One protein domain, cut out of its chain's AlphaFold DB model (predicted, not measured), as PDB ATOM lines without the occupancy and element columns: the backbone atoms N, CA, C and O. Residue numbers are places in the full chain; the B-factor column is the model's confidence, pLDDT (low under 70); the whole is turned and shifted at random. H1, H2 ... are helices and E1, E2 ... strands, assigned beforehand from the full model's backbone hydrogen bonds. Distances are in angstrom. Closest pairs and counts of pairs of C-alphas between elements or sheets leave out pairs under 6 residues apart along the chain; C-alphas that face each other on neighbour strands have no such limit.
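What this domain is: This is residues 5 to 59 of the 64 residues of the protein "HxlR family transcriptional regulator" of Marinomonas communis (UniProt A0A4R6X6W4). The model is a long drawn-out chain: a small two-stranded hairpin, E1 and E2, makes one end, a thin link leads from it to the lone helix H1 in the middle, and two short helices, H2 and H3, make a small group at the other end. No single core joins these parts; residues 23 to 29, of which 24 to 29 belong to H1, stand free. The printed part has 55 residues with two named strands and three named helices, in the order E1, E2, H1, H2, H3; the sheet E1 - E2 is antiparallel and the class is mixed, helices and strands. The whole is extended, with a radius of gyration of the C-alphas of 19.3 A, and a rod spanning 58 by 21 by 15 A.

Where its parts are: E1 is residues 5 to 7, beginning at C-alpha 5 (155.653, 130.392, 118.849), 6.7 A long. E2 is residues 13 to 16, 9.9 A. H1 is residues 24 to 32, 12.2 A, with C-alpha 24 at (168.466, 144.524, 122.612). H2 is residues 37 to 44, 10.6 A. H3 is residues 51 to 57, 10.0 A, ending at C-alpha 57 (170.642, 154.818, 149.931).

How they stand to each other: E1 and E2 form a hairpin, antiparallel at 138 degrees; N 6 and O 14 are 2.8 A apart, within hydrogen-bond range. H1 is close to but not clearly touching H2, about perpendicular at 76 degrees; their closest C-alphas, of Leu 32 and Gly 38, are 5.6 A apart. H2 and H3 only just touch, with 3 pairs of C-alphas within 8 A, the closest those of His 43 and Leu 54 at 7.2 A. Their tilt of 73 degrees is only just about perpendicular. H1 and H3 are apart, and E1 is apart from H1. In H2 and H3 every O i to N i+4 pair is within hydrogen-bond range; in H1, 4 of 5 are.

The domain as a whole: The C-alphas farthest apart, of Gln 9 and Arg 50, are 59.0 A apart. The printed part has no cut and no long link. Its mean pLDDT is 92.1, and no printed residue is under 70.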
ATOM      1  N   VAL A   5     155.961 131.551 118.006       91.50
ATOM      2  CA  VAL A   5     155.653 130.392 118.849       91.50
ATOM      3  C   VAL A   5     154.657 129.508 118.107       91.50
ATOM      4  O   VAL A   5     153.590 129.979 117.716       91.50
ATOM      5  N   LYS A   6     154.997 128.232 117.922       93.12
ATOM      6  CA  LYS A   6     154.094 127.203 117.398       93.12
ATOM      7  C   LYS A   6     153.705 126.261 118.534       93.12
ATOM      8  O   LYS A   6     154.529 125.933 119.384       93.12
ATOM      9  N   VAL A   7     152.447 125.836 118.551       93.88
ATOM     10  CA  VAL A   7     151.936 124.842 119.504       93.88
ATOM     11  C   VAL A   7     151.724 123.531 118.754       93.88
ATOM     12  O   VAL A   7     151.163 123.541 117.656       93.88
ATOM     13  N   ASP A   8     152.223 122.421 119.296       90.88
ATOM     14  CA  ASP A   8     151.991 121.091 118.730       90.88
ATOM     15  C   ASP A   8     150.614 120.527 119.134       90.88
ATOM     16  O   ASP A   8     149.911 121.073 119.982       90.88
ATOM     17  N   GLN A   9     150.221 119.405 118.527       90.56
ATOM     18  CA  GLN A   9     148.947 118.733 118.824       90.56
ATOM     19  C   GLN A   9     148.860 118.197 120.267       90.56
ATOM     20  O   GLN A   9     147.771 117.904 120.747       90.56
ATOM     21  N   LYS A  10     149.999 118.072 120.962       91.56
ATOM     22  CA  LYS A  10     150.107 117.654 122.367       91.56
ATOM     23  C   LYS A  10     150.177 118.860 123.322       91.56
ATOM     24  O   LYS A  10     150.433 118.677 124.508       91.56
ATOM     25  N   GLY A  11     149.984 120.084 122.820       89.19
ATOM     26  CA  GLY A  11     150.003 121.327 123.595       89.19
ATOM     27  C   GLY A  11     151.396 121.883 123.926       89.19
ATOM     28  O   GLY A  11     151.497 122.898 124.620       89.19
ATOM     29  N   ARG A  12     152.485 121.274 123.442       90.75
ATOM     30  CA  ARG A  12     153.854 121.764 123.679       90.75
ATOM     31  C   ARG A  12     154.140 122.977 122.801       90.75
ATOM     32  O   ARG A  12     153.826 122.984 121.612       90.75
ATOM     33  N   LYS A  13     154.770 123.996 123.385       92.44
ATOM     34  CA  LYS A  13     155.159 125.232 122.692       92.44
ATOM     35  C   LYS A  13     156.612 125.133 122.228       92.44
ATOM     36  O   LYS A  13     157.488 124.853 123.042       92.44
ATOM     37  N   SER A  14     156.870 125.398 120.952       89.38
ATOM     38  CA  SER A  14     158.219 125.543 120.395       89.38
ATOM     39  C   SER A  14     158.383 126.907 119.728       89.38
ATOM     40  O   SER A  14     157.433 127.467 119.176       89.38
ATOM     41  N   VAL A  15     159.591 127.465 119.808       89.50
ATOM     42  CA  VAL A  15     159.940 128.723 119.141       89.50
ATOM     43  C   VAL A  15     160.632 128.387 117.827       89.50
ATOM     44  O   VAL A  15     161.620 127.658 117.815       89.50
ATOM     45  N   ILE A  16     160.106 128.915 116.729       90.56
ATOM     46  CA  ILE A  16     160.725 128.888 115.400       90.56
ATOM     47  C   ILE A  16     161.370 130.248 115.125       90.56
ATOM     48  O   ILE A  16     160.855 131.279 115.569       90.56
ATOM     49  N   ASP A  17     162.500 130.234 114.414       86.25
ATOM     50  CA  ASP A  17     163.338 131.413 114.156       86.25
ATOM     51  C   ASP A  17     163.732 132.150 115.448       86.25
ATOM     52  O   ASP A  17     163.620 133.375 115.553       86.25
ATOM     53  N   ALA A  18     164.141 131.385 116.467       83.81
ATOM     54  CA  ALA A  18     164.635 131.944 117.720       83.81
ATOM     55  C   ALA A  18     165.859 132.839 117.466       83.81
ATOM     56  O   ALA A  18     166.697 132.538 116.614       83.81
ATOM     57  N   CYS A  19     165.970 133.935 118.220       82.88
ATOM     58  CA  CYS A  19     167.146 134.795 118.168       82.88
ATOM     59  C   CYS A  19     168.389 133.980 118.554       82.88
ATOM     60  O   CYS A  19     168.447 133.426 119.648       82.88
ATOM     61  N   THR A  20     169.371 133.911 117.659       85.56
ATOM     62  CA  THR A  20     170.658 133.236 117.898       85.56
ATOM     63  C   THR A  20     171.611 134.092 118.728       85.56
ATOM     64  O   THR A  20     172.490 133.574 119.409       85.56
ATOM     65  N   GLU A  21     171.421 135.406 118.689       86.88
ATOM     66  CA  GLU A  21     172.178 136.394 119.443       86.88
ATOM     67  C   GLU A  21     171.263 137.153 120.408       86.88
ATOM     68  O   GLU A  21     170.061 137.300 120.148       86.88
ATOM     69  N   PRO A  22     171.820 137.671 121.518       87.12
ATOM     70  CA  PRO A  22     171.030 138.375 122.509       87.12
ATOM     71  C   PRO A  22     170.390 139.611 121.880       87.12
ATOM     72  O   PRO A  22     171.066 140.488 121.329       87.12
ATOM     73  N   CYS A  23     169.065 139.693 121.966       87.50
ATOM     74  CA  CYS A  23     168.326 140.849 121.473       87.50
ATOM     75  C   CYS A  23     168.639 142.093 122.323       87.50
ATOM     76  O   CYS A  23     169.242 141.998 123.392       87.50
ATOM     77  N   ALA A  24     168.215 143.279 121.877       89.69
ATOM     78  CA  ALA A  24     168.466 144.524 122.612       89.69
ATOM     79  C   ALA A  24     167.981 144.464 124.076       89.69
ATOM     80  O   ALA A  24     168.672 144.943 124.973       89.69
ATOM     81  N   ILE A  25     166.844 143.804 124.323       91.06
ATOM     82  CA  ILE A  25     166.315 143.588 125.675       91.06
ATOM     83  C   ILE A  25     167.244 142.686 126.488       91.06
ATOM     84  O   ILE A  25     167.617 143.047 127.600       91.06
ATOM     85  N   GLU A  26     167.667 141.544 125.944       91.56
ATOM     86  CA  GLU A  26     168.564 140.627 126.654       91.56
ATOM     87  C   GLU A  26     169.925 141.278 126.938       91.56
ATOM     88  O   GLU A  26     170.450 141.165 128.046       91.56
ATOM     89  N   LYS A  27     170.467 142.034 125.975       92.00
ATOM     90  CA  LYS A  27     171.686 142.836 126.155       92.00
ATOM     91  C   LYS A  27     171.525 143.838 127.302       92.00
ATOM     92  O   LYS A  27     172.389 143.901 128.176       92.00
ATOM     93  N   GLY A  28     170.407 144.566 127.339       92.56
ATOM     94  CA  GLY A  28     170.075 145.468 128.443       92.56
ATOM     95  C   GLY A  28     169.963 144.733 129.779       92.56
ATOM     96  O   GLY A  28     170.525 145.180 130.780       92.56
ATOM     97  N   MET A  29     169.329 143.558 129.795       94.06
ATOM     98  CA  MET A  29     169.148 142.797 131.028       94.06
ATOM     99  C   MET A  29     170.413 142.147 131.562       94.06
ATOM    100  O   MET A  29     170.540 142.003 132.774       94.06
ATOM    101  N   ARG A  30     171.401 141.850 130.718       91.88
ATOM    102  CA  ARG A  30     172.735 141.451 131.197       91.88
ATOM    103  C   ARG A  30     173.415 142.556 132.005       91.88
ATOM    104  O   ARG A  30     174.205 142.266 132.897       91.88
ATOM    105  N   ILE A  31     173.099 143.818 131.718       90.38
ATOM    106  CA  ILE A  31     173.594 144.964 132.480       90.38
ATOM    107  C   ILE A  31     172.705 145.178 133.708       90.38
ATOM    108  O   ILE A  31     173.207 145.185 134.826       90.38
ATOM    109  N   LEU A  32     171.397 145.339 133.516       94.25
ATOM    110  CA  LEU A  32     170.462 145.761 134.565       94.25
ATOM    111  C   LEU A  32     170.034 144.643 135.524       94.25
ATOM    112  O   LEU A  32     169.557 144.940 136.614       94.25
ATOM    113  N   GLY A  33     170.211 143.376 135.149       91.88
ATOM    114  CA  GLY A  33     169.755 142.213 135.917       91.88
ATOM    115  C   GLY A  33     170.515 141.970 137.223       91.88
ATOM    116  O   GLY A  33     170.152 141.087 137.993       91.88
ATOM    117  N   SER A  34     171.568 142.742 137.506       92.06
ATOM    118  CA  SER A  34     172.231 142.707 138.809       92.06
ATOM    119  C   SER A  34     171.352 143.360 139.881       92.06
ATOM    120  O   SER A  34     170.883 144.481 139.686       92.06
ATOM    121  N   LYS A  35     171.239 142.720 141.057       93.00
ATOM    122  CA  LYS A  35     170.414 143.160 142.204       93.00
ATOM    123  C   LYS A  35     170.477 144.667 142.486       93.00
ATOM    124  O   LYS A  35     169.458 145.281 142.771       93.00
ATOM    125  N   TRP A  36     171.671 145.256 142.406       93.88
ATOM    126  CA  TRP A  36     171.906 146.643 142.811       93.88
ATOM    127  C   TRP A  36     172.055 147.635 141.656       93.88
ATOM    128  O   TRP A  36     171.923 148.834 141.877       93.88
ATOM    129  N   LYS A  37     172.317 147.185 140.423       94.19
ATOM    130  CA  LYS A  37     172.743 148.095 139.344       94.19
ATOM    131  C   LYS A  37     171.632 149.044 138.905       94.19
ATOM    132  O   LYS A  37     171.898 150.222 138.694       94.19
ATOM    133  N   GLY A  38     170.388 148.562 138.856       93.75
ATOM    134  CA  GLY A  38     169.225 149.416 138.602       93.75
ATOM    135  C   GLY A  38     169.045 150.500 139.671       93.75
ATOM    136  O   GLY A  38     168.817 151.658 139.337       93.75
ATOM    137  N   SER A  39     169.230 150.153 140.948       93.75
ATOM    138  CA  SER A  39     169.122 151.111 142.054       93.75
ATOM    139  C   SER A  39     170.276 152.121 142.061       93.75
ATOM    140  O   SER A  39     170.042 153.313 142.234       93.75
ATOM    141  N   ILE A  40     171.507 151.684 141.767       94.94
ATOM    142  CA  ILE A  40     172.665 152.575 141.592       94.94
ATOM    143  C   ILE A  40     172.395 153.604 140.489       94.94
ATOM    144  O   ILE A  40     172.556 154.800 140.717       94.94
ATOM    145  N   ILE A  41     171.948 153.155 139.311       94.69
ATOM    146  CA  ILE A  41     171.634 154.050 138.185       94.69
ATOM    147  C   ILE A  41     170.510 155.019 138.569       94.69
ATOM    148  O   ILE A  41     170.603 156.206 138.274       94.69
ATOM    149  N   TYR A  42     169.481 154.541 139.273       94.62
ATOM    150  CA  TYR A  42     168.380 155.380 139.742       94.62
ATOM    151  C   TYR A  42     168.848 156.529 140.647       94.62
ATOM    152  O   TYR A  42     168.375 157.650 140.485       94.62
ATOM    153  N   HIS A  43     169.789 156.277 141.560       95.12
ATOM    154  CA  HIS A  43     170.321 157.310 142.457       95.12
ATOM    155  C   HIS A  43     171.326 158.260 141.792       95.12
ATOM    156  O   HIS A  43     171.566 159.340 142.320       95.12
ATOM    157  N   LEU A  44     171.896 157.883 140.644       96.44
ATOM    158  CA  LEU A  44     172.852 158.705 139.892       96.44
ATOM    159  C   LEU A  44     172.218 159.471 138.720       96.44
ATOM    160  O   LEU A  44     172.900 160.265 138.076       96.44
ATOM    161  N   LYS A  45     170.931 159.241 138.424       95.69
ATOM    162  CA  LYS A  45     170.241 159.836 137.264       95.69
ATOM    163  C   LYS A  45     170.217 161.372 137.294       95.69
ATOM    164  O   LYS A  45     170.243 161.992 136.239       95.69
ATOM    165  N   ASP A  46     170.184 161.960 138.492       94.69
ATOM    166  CA  ASP A  46     170.068 163.408 138.712       94.69
ATOM    167  C   ASP A  46     171.437 164.080 138.941       94.69
ATOM    168  O   ASP A  46     171.527 165.301 139.045       94.69
ATOM    169  N   GLY A  47     172.518 163.293 139.024       96.44
ATOM    170  CA  GLY A  47     173.872 163.792 139.243       96.44
ATOM    171  C   GLY A  47     174.757 162.849 140.067       96.44
ATOM    172  O   GLY A  47     174.304 161.817 140.572       96.44
ATOM    173  N   PRO A  48     176.049 163.183 140.210       96.81
ATOM    174  CA  PRO A  48     176.987 162.383 140.987       96.81
ATOM    175  C   PRO A  48     176.683 162.445 142.492       96.81
ATOM    176  O   PRO A  48     176.429 163.511 143.050       96.81
ATOM    177  N   VAL A  49     176.797 161.301 143.169       96.50
ATOM    178  CA  VAL A  49     176.620 161.155 144.624       96.50
ATOM    179  C   VAL A  49     177.912 160.613 145.235       96.50
ATOM    180  O   VAL A  49     178.579 159.762 144.641       96.50
ATOM    181  N   ARG A  50     178.291 161.081 146.433       96.31
ATOM    182  CA  ARG A  50     179.464 160.532 147.134       96.31
ATOM    183  C   ARG A  50     179.212 159.061 147.465       96.31
ATOM    184  O   ARG A  50     178.119 158.682 147.877       96.31
ATOM    185  N   PHE A  51     180.249 158.232 147.367       94.94
ATOM    186  CA  PHE A  51     180.136 156.783 147.570       94.94
ATOM    187  C   PHE A  51     179.440 156.390 148.887       94.94
ATOM    188  O   PHE A  51     178.628 155.464 148.922       94.94
ATOM    189  N   ASN A  52     179.738 157.098 149.980       94.62
ATOM    190  CA  ASN A  52     179.177 156.769 151.287       94.62
ATOM    191  C   ASN A  52     177.685 157.131 151.396       94.62
ATOM    192  O   ASN A  52     176.952 156.423 152.083       94.62
ATOM    193  N   ASP A  53     177.236 158.176 150.696       95.19
ATOM    194  CA  ASP A  53     175.821 158.563 150.629       95.19
ATOM    195  C   ASP A  53     175.046 157.559 149.776       95.19
ATOM    196  O   ASP A  53     174.035 157.020 150.224       95.19
ATOM    197  N   LEU A  54     175.595 157.191 148.612       95.31
ATOM    198  CA  LEU A  54     175.038 156.138 147.761       95.31
ATOM    199  C   LEU A  54     174.915 154.807 148.522       95.31
ATOM    200  O   LEU A  54     173.885 154.144 148.460       95.31
ATOM    201  N   SER A  55     175.929 154.439 149.309       94.19
ATOM    202  CA  SER A  55     175.894 153.214 150.121       94.19
ATOM    203  C   SER A  55     174.781 153.216 151.176       94.19
ATOM    204  O   SER A  55     174.272 152.155 151.521       94.19
ATOM    205  N   ARG A  56     174.414 154.387 151.719       93.88
ATOM    206  CA  ARG A  56     173.306 154.526 152.681       93.88
ATOM    207  C   ARG A  56     171.946 154.437 151.993       93.88
ATOM    208  O   ARG A  56     171.018 153.891 152.577       93.88
ATOM    209  N   MET A  57     171.846 154.941 150.762       93.75
ATOM    210  CA  MET A  57     170.642 154.818 149.931       93.75
ATOM    211  C   MET A  57     170.374 153.354 149.540       93.75
ATOM    212  O   MET A  57     169.231 152.908 149.536       93.75
ATOM    213  N   LEU A  58     171.435 152.581 149.283       92.81
ATOM    214  CA  LEU A  58     171.387 151.163 148.905       92.81
ATOM    215  C   LEU A  58     171.344 150.224 150.124       92.81
ATOM    216  O   LEU A  58     172.167 149.314 150.239       92.81
ATOM    217  N   GLY A  59     170.414 150.449 151.057       87.06
ATOM    218  CA  GLY A  59     170.310 149.689 152.310       87.06
ATOM    219  C   GLY A  59     170.478 148.169 152.129       87.06
ATOM    220  O   GLY A  59     169.724 147.524 151.402       87.06
TER     221      GLY A  59